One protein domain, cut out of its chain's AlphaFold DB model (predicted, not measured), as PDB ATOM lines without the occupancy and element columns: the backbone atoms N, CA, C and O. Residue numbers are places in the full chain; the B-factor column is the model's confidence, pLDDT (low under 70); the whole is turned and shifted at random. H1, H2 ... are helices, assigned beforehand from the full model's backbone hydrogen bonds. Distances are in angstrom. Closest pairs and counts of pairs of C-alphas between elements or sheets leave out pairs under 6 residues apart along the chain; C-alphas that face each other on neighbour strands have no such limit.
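Overview. This is residues 70 to 169 of the 309 residues of the protein "HAD superfamily hydrolase-like protein" of Caballeronia hypogeia (UniProt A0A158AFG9). One long helix, H3, runs along the length of the domain; H1 crosses its first half and H4 folds back across it further on, while H5, on the side of H1 away from H3, crosses H1 at residues 76 to 80 and meets H4 with its first residues. Short H2 lies at one end of the long axis, and the loop of residues 126 to 136 reaches out to Ser 130 at the other. The printed part has 100 residues with five named helices, H1 to H5 in chain order, and no named strand: all helix, with mostly crossed helix packing. It is compact, with a radius of gyration of the C-alphas of 14.0 A, yet elongated in outline, spanning 45 by 26 by 23 A.

Along the chain. H3, the longest helix, holds residues 106 to 125 and is 27.2 A long, from C-alpha 106 at (159.566, 129.682, 115.885) to C-alpha 125 at (185.565, 137.252, 117.872). H1 is residues 70 to 84, 21.1 A, beginning at C-alpha 70 at (167.048, 141.232, 106.518). H4 is residues 137 to 149, 17.6 A. H5 is residues 155 to 169, 21.8 A, ending at C-alpha 169 at (168.559, 135.725, 93.210). H2 is residues 97 to 103, 10.1 A.

Arrangement. H3 touches H1 with residues 107 to 116 alone, at a steep tilt of 66 degrees, opposite ways; the closest C-alphas are those of Gly 77 and Phe 112, 4.0 A apart. H3 and H4 form a helical hairpin: they touch and run opposite ways at 45 degrees, their closest C-alphas, Gly 118 and Ile 140, being 4.0 A apart. H5 touches H4 with residues 155 to 159 alone, at a steep tilt of 61 degrees; the closest C-alphas are those of His 141 and Lys 155, 5.0 A apart. H1 touches H5 with residues 76 to 80 alone, at a steep tilt of 48 degrees; the closest C-alphas are those of Ile 76 and Glu 162, 6.1 A apart. H3 and H5 are apart. H1 and H4 are near each other, with 8 pairs of C-alphas within 10 A. H2 touches no helix but is near H1, with 8.2 A between their closest C-alphas. Every O i to N i+4 pair is within hydrogen-bond range in H1, H2, H3 and H4; in H5 10 of 11 are.

Size, cuts and confidence. The C-alphas farthest apart are those of Ile 99 and Ser 130, 45.4 A. The printed part has no cut. The links H1 to H2, of 12 residues, and H3 to H4, of 11, are long; the other two are tight. Mean pLDDT of the printed part is 90.9, with residues 91 to 93, 127 and 129 to 133 under 70.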
ATOM      1  N   LEU A  70     167.901 141.824 105.487       97.25
ATOM      2  CA  LEU A  70     167.048 141.232 106.518       97.25
ATOM      3  C   LEU A  70     166.191 140.101 105.942       97.25
ATOM      4  O   LEU A  70     166.228 138.979 106.447       97.25
ATOM      5  N   ARG A  71     165.481 140.378 104.844       96.12
ATOM      6  CA  ARG A  71     164.672 139.378 104.154       96.12
ATOM      7  C   ARG A  71     165.490 138.193 103.679       96.12
ATOM      8  O   ARG A  71     165.082 137.054 103.880       96.12
ATOM      9  N   ARG A  72     166.651 138.450 103.067       95.88
ATOM     10  CA  ARG A  72     167.534 137.386 102.580       95.88
ATOM     11  C   ARG A  72     167.936 136.441 103.702       95.88
ATOM     12  O   ARG A  72     167.817 135.231 103.556       95.88
ATOM     13  N   PHE A  73     168.359 136.982 104.839       97.25
ATOM     14  CA  PHE A  73     168.775 136.164 105.976       97.25
ATOM     15  C   PHE A  73     167.607 135.393 106.596       97.25
ATOM     16  O   PHE A  73     167.803 134.264 107.041       97.25
ATOM     17  N   LEU A  74     166.403 135.963 106.586       96.44
ATOM     18  CA  LEU A  74     165.192 135.296 107.058       96.44
ATOM     19  C   LEU A  74     164.805 134.104 106.172       96.44
ATOM     20  O   LEU A  74     164.594 133.005 106.680       96.44
ATOM     21  N   GLU A  75     164.787 134.296 104.850       95.94
ATOM     22  CA  GLU A  75     164.506 133.228 103.880       95.94
ATOM     23  C   GLU A  75     165.594 132.129 103.923       95.94
ATOM     24  O   GLU A  75     165.284 130.941 103.825       95.94
ATOM     25  N   ILE A  76     166.867 132.490 104.148       96.62
ATOM     26  CA  ILE A  76     167.946 131.518 104.413       96.62
ATOM     27  C   ILE A  76     167.666 130.735 105.708       96.62
ATOM     28  O   ILE A  76     167.790 129.511 105.719       96.62
ATOM     29  N   GLY A  77     167.242 131.414 106.778       96.94
ATOM     30  CA  GLY A  77     166.858 130.786 108.046       96.94
ATOM     31  C   GLY A  77     165.735 129.756 107.883       96.94
ATOM     32  O   GLY A  77     165.853 128.642 108.389       96.94
ATOM     33  N   GLN A  78     164.701 130.068 107.095       95.19
ATOM     34  CA  GLN A  78     163.638 129.111 106.756       95.19
ATOM     35  C   GLN A  78     164.176 127.863 106.049       95.19
ATOM     36  O   GLN A  78     163.794 126.744 106.389       95.19
ATOM     37  N   ARG A  79     165.099 128.022 105.090       95.88
ATOM     38  CA  ARG A  79     165.720 126.876 104.403       95.88
ATOM     39  C   ARG A  79     166.553 126.018 105.348       95.88
ATOM     40  O   ARG A  79     166.458 124.794 105.303       95.88
ATOM     41  N   MET A  80     167.338 126.650 106.222       97.44
ATOM     42  CA  MET A  80     168.115 125.951 107.250       97.44
ATOM     43  C   MET A  80     167.199 125.162 108.196       97.44
ATOM     44  O   MET A  80     167.454 123.992 108.467       97.44
ATOM     45  N   SER A  81     166.110 125.780 108.659       96.69
ATOM     46  CA  SER A  81     165.094 125.156 109.517       96.69
ATOM     47  C   SER A  81     164.423 123.954 108.837       96.69
ATOM     48  O   SER A  81     164.368 122.868 109.421       96.69
ATOM     49  N   ALA A  82     164.001 124.099 107.575       95.31
ATOM     50  CA  ALA A  82     163.415 123.012 106.789       95.31
ATOM     51  C   ALA A  82     164.389 121.834 106.607       95.31
ATOM     52  O   ALA A  82     164.000 120.678 106.799       95.31
ATOM     53  N   PHE A  83     165.663 122.127 106.319       95.81
ATOM     54  CA  PHE A  83     166.720 121.121 106.209       95.81
ATOM     55  C   PHE A  83     166.912 120.348 107.520       95.81
ATOM     56  O   PHE A  83     166.905 119.116 107.519       95.81
ATOM     57  N   VAL A  84     166.999 121.050 108.655       95.62
ATOM     58  CA  VAL A  84     167.119 120.424 109.985       95.62
ATOM     59  C   VAL A  84     165.908 119.549 110.311       95.62
ATOM     60  O   VAL A  84     166.052 118.488 110.918       95.62
ATOM     61  N   ALA A  85     164.711 119.956 109.887       93.19
ATOM     62  CA  ALA A  85     163.489 119.182 110.070       93.19
ATOM     63  C   ALA A  85     163.378 117.959 109.135       93.19
ATOM     64  O   ALA A  85     162.394 117.224 109.231       93.19
ATOM     65  N   GLY A  86     164.334 117.741 108.221       90.44
ATOM     66  CA  GLY A  86     164.267 116.687 107.205       90.44
ATOM     67  C   GLY A  86     163.102 116.867 106.226       90.44
ATOM     68  O   GLY A  86     162.634 115.896 105.636       90.44
ATOM     69  N   SER A  87     162.594 118.094 106.101       84.31
ATOM     70  CA  SER A  87     161.475 118.432 105.226       84.31
ATOM     71  C   SER A  87     162.000 118.879 103.866       84.31
ATOM     72  O   SER A  87     163.029 119.551 103.782       84.31
ATOM     73  N   SER A  88     161.298 118.525 102.788       73.81
ATOM     74  CA  SER A  88     161.588 119.099 101.475       73.81
ATOM     75  C   SER A  88     161.272 120.588 101.517       73.81
ATOM     76  O   SER A  88     160.133 120.975 101.780       73.81
ATOM     77  N   TRP A  89     162.278 121.420 101.268       72.81
ATOM     78  CA  TRP A  89     162.037 122.830 101.024       72.81
ATOM     79  C   TRP A  89     161.609 122.996  99.566       72.81
ATOM     80  O   TRP A  89     162.392 122.741  98.651       72.81
ATOM     81  N   GLU A  90     160.355 123.381  99.356       70.56
ATOM     82  CA  GLU A  90     159.876 123.832  98.053       70.56
ATOM     83  C   GLU A  90     160.062 125.339  97.975       70.56
ATOM     84  O   GLU A  90     159.713 126.050  98.917       70.56
ATOM     85  N   GLN A  91     160.623 125.820  96.865       64.56
ATOM     86  CA  GLN A  91     160.782 127.249  96.636       64.56
ATOM     87  C   GLN A  91     159.397 127.886  96.536       64.56
ATOM     88  O   GLN A  91     158.692 127.618  95.561       64.56
ATOM     89  N   PRO A  92     158.988 128.725  97.505       65.06
ATOM     90  CA  PRO A  92     157.742 129.443  97.357       65.06
ATOM     91  C   PRO A  92     157.876 130.410  96.177       65.06
ATOM     92  O   PRO A  92     158.957 130.969  95.952       65.06
ATOM     93  N   GLU A  93     156.782 130.645  95.446       67.69
ATOM     94  CA  GLU A  93     156.695 131.814  94.562       67.69
ATOM     95  C   GLU A  93     157.086 133.075  95.336       67.69
ATOM     96  O   GLU A  93     156.951 133.112  96.558       67.69
ATOM     97  N   ASP A  94     157.589 134.106  94.649       75.94
ATOM     98  CA  ASP A  94     158.071 135.310  95.322       75.94
ATOM     99  C   ASP A  94     156.976 135.939  96.204       75.94
ATOM    100  O   ASP A  94     156.047 136.592  95.725       75.94
ATOM    101  N   GLN A  95     157.061 135.674  97.509       81.00
ATOM    102  CA  GLN A  95     155.990 135.987  98.444       81.00
ATOM    103  C   GLN A  95     155.982 137.480  98.767       81.00
ATOM    104  O   GLN A  95     157.009 138.159  98.744       81.00
ATOM    105  N   SER A  96     154.831 138.019  99.163       90.88
ATOM    106  CA  SER A  96     154.843 139.321  99.834       90.88
ATOM    107  C   SER A  96     155.509 139.198 101.217       90.88
ATOM    108  O   SER A  96     155.404 138.139 101.842       90.88
ATOM    109  N   PRO A  97     156.133 140.269 101.748       92.69
ATOM    110  CA  PRO A  97     156.626 140.307 103.127       92.69
ATOM    111  C   PRO A  97     155.601 139.837 104.168       92.69
ATOM    112  O   PRO A  97     155.954 139.133 105.110       92.69
ATOM    113  N   GLN A  98     154.320 140.164 103.963       93.25
ATOM    114  CA  GLN A  98     153.238 139.764 104.858       93.25
ATOM    115  C   GLN A  98     153.043 138.247 104.902       93.25
ATOM    116  O   GLN A  98     152.914 137.681 105.984       93.25
ATOM    117  N   ILE A  99     153.012 137.593 103.736       92.31
ATOM    118  CA  ILE A  99     152.850 136.134 103.641       92.31
ATOM    119  C   ILE A  99     154.070 135.453 104.260       92.31
ATOM    120  O   ILE A  99     153.899 134.628 105.155       92.31
ATOM    121  N   LEU A 100     155.272 135.896 103.873       92.69
ATOM    122  CA  LEU A 100     156.533 135.385 104.402       92.69
ATOM    123  C   LEU A 100     156.524 135.379 105.932       92.69
ATOM    124  O   LEU A 100     156.714 134.335 106.549       92.69
ATOM    125  N   VAL A 101     156.257 136.532 106.554       94.38
ATOM    126  CA  VAL A 101     156.302 136.632 108.015       94.38
ATOM    127  C   VAL A 101     155.163 135.859 108.675       94.38
ATOM    128  O   VAL A 101     155.389 135.214 109.699       94.38
ATOM    129  N   ASN A 102     153.962 135.842 108.090       93.25
ATOM    130  CA  ASN A 102     152.830 135.075 108.612       93.25
ATOM    131  C   ASN A 102     153.099 133.563 108.636       93.25
ATOM    132  O   ASN A 102     152.657 132.901 109.577       93.25
ATOM    133  N   GLU A 103     153.863 133.035 107.684       92.00
ATOM    134  CA  GLU A 103     154.191 131.607 107.583       92.00
ATOM    135  C   GLU A 103     155.379 131.180 108.457       92.00
ATOM    136  O   GLU A 103     155.517 129.994 108.753       92.00
ATOM    137  N   LEU A 104     156.202 132.120 108.940       93.88
ATOM    138  CA  LEU A 104     157.334 131.796 109.815       93.88
ATOM    139  C   LEU A 104     156.904 131.066 111.090       93.88
ATOM    140  O   LEU A 104     156.037 131.526 111.841       93.88
ATOM    141  N   SER A 105     157.586 129.969 111.386       95.38
ATOM    142  CA  SER A 105     157.524 129.280 112.669       95.38
ATOM    143  C   SER A 105     158.597 129.796 113.635       95.38
ATOM    144  O   SER A 105     159.546 130.478 113.246       95.38
ATOM    145  N   MET A 106     158.497 129.412 114.913       96.19
ATOM    146  CA  MET A 106     159.566 129.682 115.885       96.19
ATOM    147  C   MET A 106     160.898 129.029 115.488       96.19
ATOM    148  O   MET A 106     161.943 129.620 115.720       96.19
ATOM    149  N   ARG A 107     160.874 127.856 114.835       96.00
ATOM    150  CA  ARG A 107     162.099 127.172 114.379       96.00
ATOM    151  C   ARG A 107     162.803 127.937 113.262       96.00
ATOM    152  O   ARG A 107     164.029 127.976 113.227       96.00
ATOM    153  N   ASP A 108     162.036 128.578 112.381       96.62
ATOM    154  CA  ASP A 108     162.597 129.426 111.325       96.62
ATOM    155  C   ASP A 108     163.269 130.660 111.925       96.62
ATOM    156  O   ASP A 108     164.368 131.031 111.509       96.62
ATOM    157  N   MET A 109     162.649 131.248 112.954       97.69
ATOM    158  CA  MET A 109     163.244 132.344 113.715       97.69
ATOM    159  C   MET A 109     164.508 131.904 114.458       97.69
ATOM    160  O   MET A 109     165.508 132.617 114.403       97.69
ATOM    161  N   ASP A 110     164.514 130.727 115.090       97.81
ATOM    162  CA  ASP A 110     165.707 130.174 115.742       97.81
ATOM    163  C   ASP A 110     166.857 130.005 114.737       97.81
ATOM    164  O   ASP A 110     167.990 130.401 115.017       97.81
ATOM    165  N   ALA A 111     166.571 129.484 113.540       98.25
ATOM    166  CA  ALA A 111     167.566 129.317 112.484       98.25
ATOM    167  C   ALA A 111     168.086 130.655 111.935       98.25
ATOM    168  O   ALA A 111     169.299 130.840 111.786       98.25
ATOM    169  N   PHE A 112     167.189 131.618 111.708       98.38
ATOM    170  CA  PHE A 112     167.542 132.989 111.351       98.38
ATOM    171  C   PHE A 112     168.457 133.635 112.405       98.38
ATOM    172  O   PHE A 112     169.520 134.167 112.068       98.38
ATOM    173  N   PHE A 113     168.100 133.548 113.691       98.31
ATOM    174  CA  PHE A 113     168.912 134.104 114.771       98.31
ATOM    175  C   PHE A 113     170.241 133.379 114.925       98.31
ATOM    176  O   PHE A 113     171.254 134.040 115.139       98.31
ATOM    177  N   ALA A 114     170.282 132.055 114.772       98.31
ATOM    178  CA  ALA A 114     171.524 131.292 114.810       98.31
ATOM    179  C   ALA A 114     172.512 131.782 113.739       98.31
ATOM    180  O   ALA A 114     173.686 132.031 114.033       98.31
ATOM    181  N   ARG A 115     172.017 132.015 112.518       97.81
ATOM    182  CA  ARG A 115     172.794 132.603 111.423       97.81
ATOM    183  C   ARG A 115     173.232 134.036 111.743       97.81
ATOM    184  O   ARG A 115     174.416 134.349 111.620       97.81
ATOM    185  N   HIS A 116     172.319 134.907 112.184       96.94
ATOM    186  CA  HIS A 116     172.620 136.313 112.511       96.94
ATOM    187  C   HIS A 116     173.627 136.458 113.663       96.94
ATOM    188  O   HIS A 116     174.559 137.265 113.612       96.94
ATOM    189  N   LEU A 117     173.496 135.631 114.700       96.50
ATOM    190  CA  LEU A 117     174.459 135.554 115.797       96.50
ATOM    191  C   LEU A 117     175.820 135.055 115.309       96.50
ATOM    192  O   LEU A 117     176.837 135.586 115.753       96.50
ATOM    193  N   GLY A 118     175.850 134.118 114.357       96.12
ATOM    194  CA  GLY A 118     177.067 133.725 113.647       96.12
ATOM    195  C   GLY A 118     177.753 134.909 112.965       96.12
ATOM    196  O   GLY A 118     178.955 135.106 113.154       96.12
ATOM    197  N   THR A 119     176.996 135.758 112.262       94.75
ATOM    198  CA  THR A 119     177.505 137.004 111.657       94.75
ATOM    199  C   THR A 119     178.114 137.929 112.705       94.75
ATOM    200  O   THR A 119     179.249 138.386 112.568       94.75
ATOM    201  N   LYS A 120     177.418 138.171 113.814       93.00
ATOM    202  CA  LYS A 120     177.963 138.994 114.902       93.00
ATOM    203  C   LYS A 120     179.212 138.385 115.533       93.00
ATOM    204  O   LYS A 120     180.143 139.121 115.861       93.00
ATOM    205  N   ALA A 121     179.228 137.070 115.726       92.38
ATOM    206  CA  ALA A 121     180.341 136.358 116.334       92.38
ATOM    207  C   ALA A 121     181.598 136.455 115.464       92.38
ATOM    208  O   ALA A 121     182.646 136.825 115.987       92.38
ATOM    209  N   THR A 122     181.496 136.228 114.151       90.38
ATOM    210  CA  THR A 122     182.659 136.296 113.247       90.38
ATOM    211  C   THR A 122     183.292 137.695 113.228       90.38
ATOM    212  O   THR A 122     184.503 137.822 113.393       90.38
ATOM    213  N   TYR A 123     182.497 138.773 113.190       86.25
ATOM    214  CA  TYR A 123     183.043 140.139 113.199       86.25
ATOM    215  C   TYR A 123     183.571 140.597 114.572       86.25
ATOM    216  O   TYR A 123     184.424 141.483 114.637       86.25
ATOM    217  N   ARG A 124     183.083 140.024 115.682       85.25
ATOM    218  CA  ARG A 124     183.527 140.387 117.045       85.25
ATOM    219  C   ARG A 124     184.703 139.550 117.541       85.25
ATOM    220  O   ARG A 124     185.610 140.096 118.165       85.25
ATOM    221  N   ALA A 125     184.649 138.242 117.313       78.06
ATOM    222  CA  ALA A 125     185.565 137.252 117.872       78.06
ATOM    223  C   ALA A 125     186.563 136.695 116.844       78.06
ATOM    224  O   ALA A 125     187.497 135.996 117.234       78.06
ATOM    225  N   GLY A 126     186.382 136.996 115.554       70.31
ATOM    226  CA  GLY A 126     187.287 136.561 114.496       70.31
ATOM    227  C   GLY A 126     188.723 137.036 114.720       70.31
ATOM    228  O   GLY A 126     188.980 138.111 115.276       70.31
ATOM    229  N   GLN A 127     189.680 136.221 114.271       68.12
ATOM    230  CA  GLN A 127     191.091 136.590 114.320       68.12
ATOM    231  C   GLN A 127     191.339 137.842 113.479       68.12
ATOM    232  O   GLN A 127     190.904 137.938 112.330       68.12
ATOM    233  N   LYS A 128     192.067 138.798 114.060       74.94
ATOM    234  CA  LYS A 128     192.446 140.024 113.364       74.94
ATOM    235  C   LYS A 128     193.787 139.843 112.666       74.94
ATOM    236  O   LYS A 128     194.774 139.506 113.317       74.94
ATOM    237  N   VAL A 129     193.850 140.161 111.379       66.00
ATOM    238  CA  VAL A 129     195.092 140.236 110.605       66.00
ATOM    239  C   VAL A 129     195.457 141.704 110.435       66.00
ATOM    240  O   VAL A 129     194.682 142.509 109.920       66.00
ATOM    241  N   SER A 130     196.638 142.093 110.920       64.00
ATOM    242  CA  SER A 130     197.105 143.489 110.875       64.00
ATOM    243  C   SER A 130     196.104 144.506 111.458       64.00
ATOM    244  O   SER A 130     195.965 145.615 110.938       64.00
ATOM    245  N   GLY A 131     195.381 144.115 112.517       64.75
ATOM    246  CA  GLY A 131     194.380 144.944 113.203       64.75
ATOM    247  C   GLY A 131     192.980 144.952 112.577       64.75
ATOM    248  O   GLY A 131     192.071 145.534 113.168       64.75
ATOM    249  N   HIS A 132     192.782 144.283 111.437       65.88
ATOM    250  CA  HIS A 132     191.494 144.171 110.745       65.88
ATOM    251  C   HIS A 132     190.901 142.776 110.942       65.88
ATOM    252  O   HIS A 132     191.634 141.794 110.926       65.88
ATOM    253  N   GLY A 133     189.593 142.691 111.167       68.12
ATOM    254  CA  GLY A 133     188.864 141.426 111.228       68.12
ATOM    255  C   GLY A 133     187.765 141.443 110.178       68.12
ATOM    256  O   GLY A 133     187.083 142.455 110.043       68.12
ATOM    257  N   GLU A 134     187.608 140.334 109.464       81.56
ATOM    258  CA  GLU A 134     186.561 140.156 108.458       81.56
ATOM    259  C   GLU A 134     185.747 138.906 108.754       81.56
ATOM    260  O   GLU A 134     186.276 137.897 109.248       81.56
ATOM    261  N   GLY A 135     184.462 138.995 108.420       85.06
ATOM    262  CA  GLY A 135     183.517 137.901 108.537       85.06
ATOM    263  C   GLY A 135     183.890 136.723 107.637       85.06
ATOM    264  O   GLY A 135     184.501 136.894 106.584       85.06
ATOM    265  N   SER A 136     183.506 135.514 108.030       91.62
ATOM    266  CA  SER A 136     183.609 134.324 107.182       91.62
ATOM    267  C   SER A 136     182.315 133.528 107.217       91.62
ATOM    268  O   SER A 136     181.806 133.208 108.286       91.62
ATOM    269  N   LEU A 137     181.834 133.122 106.045       94.38
ATOM    270  CA  LEU A 137     180.674 132.256 105.873       94.38
ATOM    271  C   LEU A 137     180.861 130.928 106.621       94.38
ATOM    272  O   LEU A 137     179.912 130.402 107.194       94.38
ATOM    273  N   LYS A 138     182.103 130.423 106.683       94.69
ATOM    274  CA  LYS A 138     182.441 129.213 107.445       94.69
ATOM    275  C   LYS A 138     182.272 129.429 108.944       94.69
ATOM    276  O   LYS A 138     181.743 128.560 109.627       94.69
ATOM    277  N   GLU A 139     182.711 130.577 109.459       94.50
ATOM    278  CA  GLU A 139     182.577 130.930 110.879       94.50
ATOM    279  C   GLU A 139     181.112 131.210 111.257       94.50
ATOM    280  O   GLU A 139     180.654 130.771 112.317       94.50
ATOM    281  N   ILE A 140     180.367 131.878 110.366       96.94
ATOM    282  CA  ILE A 140     178.925 132.121 110.500       96.94
ATOM    283  C   ILE A 140     178.199 130.789 110.675       96.94
ATOM    284  O   ILE A 140     177.537 130.577 111.692       96.94
ATOM    285  N   HIS A 141     178.381 129.862 109.733       98.00
ATOM    286  CA  HIS A 141     177.649 128.595 109.742       98.00
ATOM    287  C   HIS A 141     178.200 127.564 110.723       98.00
ATOM    288  O   HIS A 141     177.437 126.737 111.209       98.00
ATOM    289  N   SER A 142     179.472 127.651 111.125       97.19
ATOM    290  CA  SER A 142     179.989 126.896 112.280       97.19
ATOM    291  C   SER A 142     179.239 127.290 113.555       97.19
ATOM    292  O   SER A 142     178.806 126.427 114.318       97.19
ATOM    293  N   THR A 143     179.038 128.595 113.764       97.31
ATOM    294  CA  THR A 143     178.284 129.105 114.917       97.31
ATOM    295  C   THR A 143     176.815 128.708 114.831       97.31
ATOM    296  O   THR A 143     176.274 128.189 115.805       97.31
ATOM    297  N   ALA A 144     176.181 128.894 113.671       98.19
ATOM    298  CA  ALA A 144     174.775 128.546 113.484       98.19
ATOM    299  C   ALA A 144     174.517 127.045 113.703       98.19
ATOM    300  O   ALA A 144     173.594 126.676 114.424       98.19
ATOM    301  N   SER A 145     175.385 126.184 113.159       98.38
ATOM    302  CA  SER A 145     175.346 124.729 113.353       98.38
ATOM    303  C   SER A 145     175.421 124.361 114.840       98.38
ATOM    304  O   SER A 145     174.554 123.650 115.346       98.38
ATOM    305  N   LYS A 146     176.357 124.957 115.595       98.12
ATOM    306  CA  LYS A 146     176.471 124.724 117.047       98.12
ATOM    307  C   LYS A 146     175.232 125.160 117.819       98.12
ATOM    308  O   LYS A 146     174.868 124.495 118.781       98.12
ATOM    309  N   LEU A 147     174.609 126.272 117.434       97.94
ATOM    310  CA  LEU A 147     173.418 126.781 118.115       97.94
ATOM    311  C   LEU A 147     172.180 125.915 117.854       97.94
ATOM    312  O   LEU A 147     171.380 125.736 118.766       97.94
ATOM    313  N   LEU A 148     172.036 125.369 116.644       97.12
ATOM    314  CA  LEU A 148     170.857 124.584 116.259       97.12
ATOM    315  C   LEU A 148     170.986 123.088 116.564       97.12
ATOM    316  O   LEU A 148     169.977 122.418 116.762       97.12
ATOM    317  N   ASP A 149     172.209 122.563 116.604       95.69
ATOM    318  CA  ASP A 149     172.470 121.124 116.700       95.69
ATOM    319  C   ASP A 149     173.445 120.731 117.823       95.69
ATOM    320  O   ASP A 149     173.590 119.557 118.157       95.69
ATOM    321  N   GLY A 150     174.140 121.696 118.428       96.25
ATOM    322  CA  GLY A 150     175.177 121.435 119.431       96.25
ATOM    323  C   GLY A 150     176.517 120.969 118.847       96.25
ATOM    324  O   GLY A 150     177.478 120.792 119.596       96.25
ATOM    325  N   THR A 151     176.620 120.795 117.525       96.19
ATOM    326  CA  THR A 151     177.842 120.363 116.823       96.19
ATOM    327  C   THR A 151     178.113 121.225 115.586       96.19
ATOM    328  O   THR A 151     177.357 122.136 115.292       96.19
ATOM    329  N   GLU A 152     179.199 120.976 114.845       96.69
ATOM    330  CA  GLU A 152     179.430 121.633 113.544       96.69
ATOM    331  C   GLU A 152     178.893 120.834 112.347       96.69
ATOM    332  O   GLU A 152     179.132 121.227 111.204       96.69
ATOM    333  N   ARG A 153     178.168 119.727 112.563       97.31
ATOM    334  CA  ARG A 153     177.846 118.774 111.485       97.31
ATOM    335  C   ARG A 153     177.023 119.371 110.342       97.31
ATOM    336  O   ARG A 153     177.200 118.941 109.215       97.31
ATOM    337  N   LEU A 154     176.188 120.375 110.620       97.81
ATOM    338  CA  LEU A 154     175.330 121.044 109.626       97.81
ATOM    339  C   LEU A 154     176.021 122.200 108.885       97.81
ATOM    340  O   LEU A 154     175.398 122.879 108.075       97.81
ATOM    341  N   LYS A 155     177.291 122.496 109.198       97.88
ATOM    342  CA  LYS A 155     177.974 123.702 108.706       97.88
ATOM    343  C   LYS A 155     178.029 123.744 107.180       97.88
ATOM    344  O   LYS A 155     177.723 124.779 106.598       97.88
ATOM    345  N   ASP A 156     178.457 122.651 106.555       97.88
ATOM    346  CA  ASP A 156     178.666 122.620 105.105       97.88
ATOM    347  C   ASP A 156     177.326 122.628 104.350       97.88
ATOM    348  O   ASP A 156     177.214 123.306 103.329       97.88
ATOM    349  N   ASP A 157     176.284 122.000 104.905       97.94
ATOM    350  CA  ASP A 157     174.919 122.073 104.370       97.94
ATOM    351  C   ASP A 157     174.359 123.500 104.437       97.94
ATOM    352  O   ASP A 157     173.787 123.998 103.472       97.94
ATOM    353  N   PHE A 158     174.565 124.211 105.550       98.31
ATOM    354  CA  PHE A 158     174.120 125.601 105.679       98.31
ATOM    355  C   PHE A 158     174.871 126.557 104.744       98.31
ATOM    356  O   PHE A 158     174.264 127.482 104.198       98.31
ATOM    357  N   ILE A 159     176.166 126.316 104.508       98.38
ATOM    358  CA  ILE A 159     176.924 127.028 103.471       98.38
ATOM    359  C   ILE A 159     176.279 126.784 102.103       98.38
ATOM    360  O   ILE A 159     176.030 127.745 101.377       98.38
ATOM    361  N   ASP A 160     175.990 125.530 101.750       97.75
ATOM    362  CA  ASP A 160     175.396 125.199 100.455       97.75
ATOM    363  C   ASP A 160     173.990 125.790 100.269       97.75
ATOM    364  O   ASP A 160     173.667 126.282  99.184       97.75
ATOM    365  N   ILE A 161     173.189 125.825 101.336       97.25
ATOM    366  CA  ILE A 161     171.879 126.486 101.367       97.25
ATOM    367  C   ILE A 161     172.015 127.983 101.067       97.25
ATOM    368  O   ILE A 161     171.290 128.493 100.212       97.25
ATOM    369  N   GLU A 162     172.942 128.692 101.722       97.69
ATOM    370  CA  GLU A 162     173.144 130.130 101.483       97.69
ATOM    371  C   GLU A 162     173.699 130.402 100.074       97.69
ATOM    372  O   GLU A 162     173.270 131.352  99.420       97.69
ATOM    373  N   LEU A 163     174.587 129.548  99.551       97.31
ATOM    374  CA  LEU A 163     175.068 129.677  98.170       97.31
ATOM    375  C   LEU A 163     173.958 129.432  97.146       97.31
ATOM    376  O   LEU A 163     173.867 130.161  96.162       97.31
ATOM    377  N   SER A 164     173.112 128.427  97.365       96.12
ATOM    378  CA  SER A 164     171.976 128.136  96.484       96.12
ATOM    379  C   SER A 164     170.954 129.272  96.505       96.12
ATOM    380  O   SER A 164     170.509 129.710  95.447       96.12
ATOM    381  N   TYR A 165     170.677 129.825  97.690       95.38
ATOM    382  CA  TYR A 165     169.840 131.013  97.842       95.38
ATOM    383  C   TYR A 165     170.367 132.202  97.023       95.38
ATOM    384  O   TYR A 165     169.602 132.851  96.312       95.38
ATOM    385  N   GLU A 166     171.670 132.490  97.101       96.00
ATOM    386  CA  GLU A 166     172.271 133.588  96.337       96.00
ATOM    387  C   GLU A 166     172.204 133.324  94.822       96.00
ATOM    388  O   GLU A 166     171.833 134.220  94.070       96.00
ATOM    389  N   VAL A 167     172.472 132.100  94.348       95.56
ATOM    390  CA  VAL A 167     172.375 131.758  92.910       95.56
ATOM    391  C   VAL A 167     170.985 132.025  92.344       95.56
ATOM    392  O   VAL A 167     170.870 132.544  91.239       95.56
ATOM    393  N   GLU A 168     169.931 131.698  93.089       93.06
ATOM    394  CA  GLU A 168     168.548 131.897  92.644       93.06
ATOM    395  C   GLU A 168     168.159 133.377  92.493       93.06
ATOM    396  O   GLU A 168     167.176 133.685  91.819       93.06
ATOM    397  N   ARG A 169     168.903 134.294  93.125       93.19
ATOM    398  CA  ARG A 169     168.559 135.725  93.210       93.19
ATOM    399  C   ARG A 169     169.582 136.666  92.594       93.19
ATOM    400  O   ARG A 169     169.323 137.866  92.486       93.19
TER     401      ARG A 169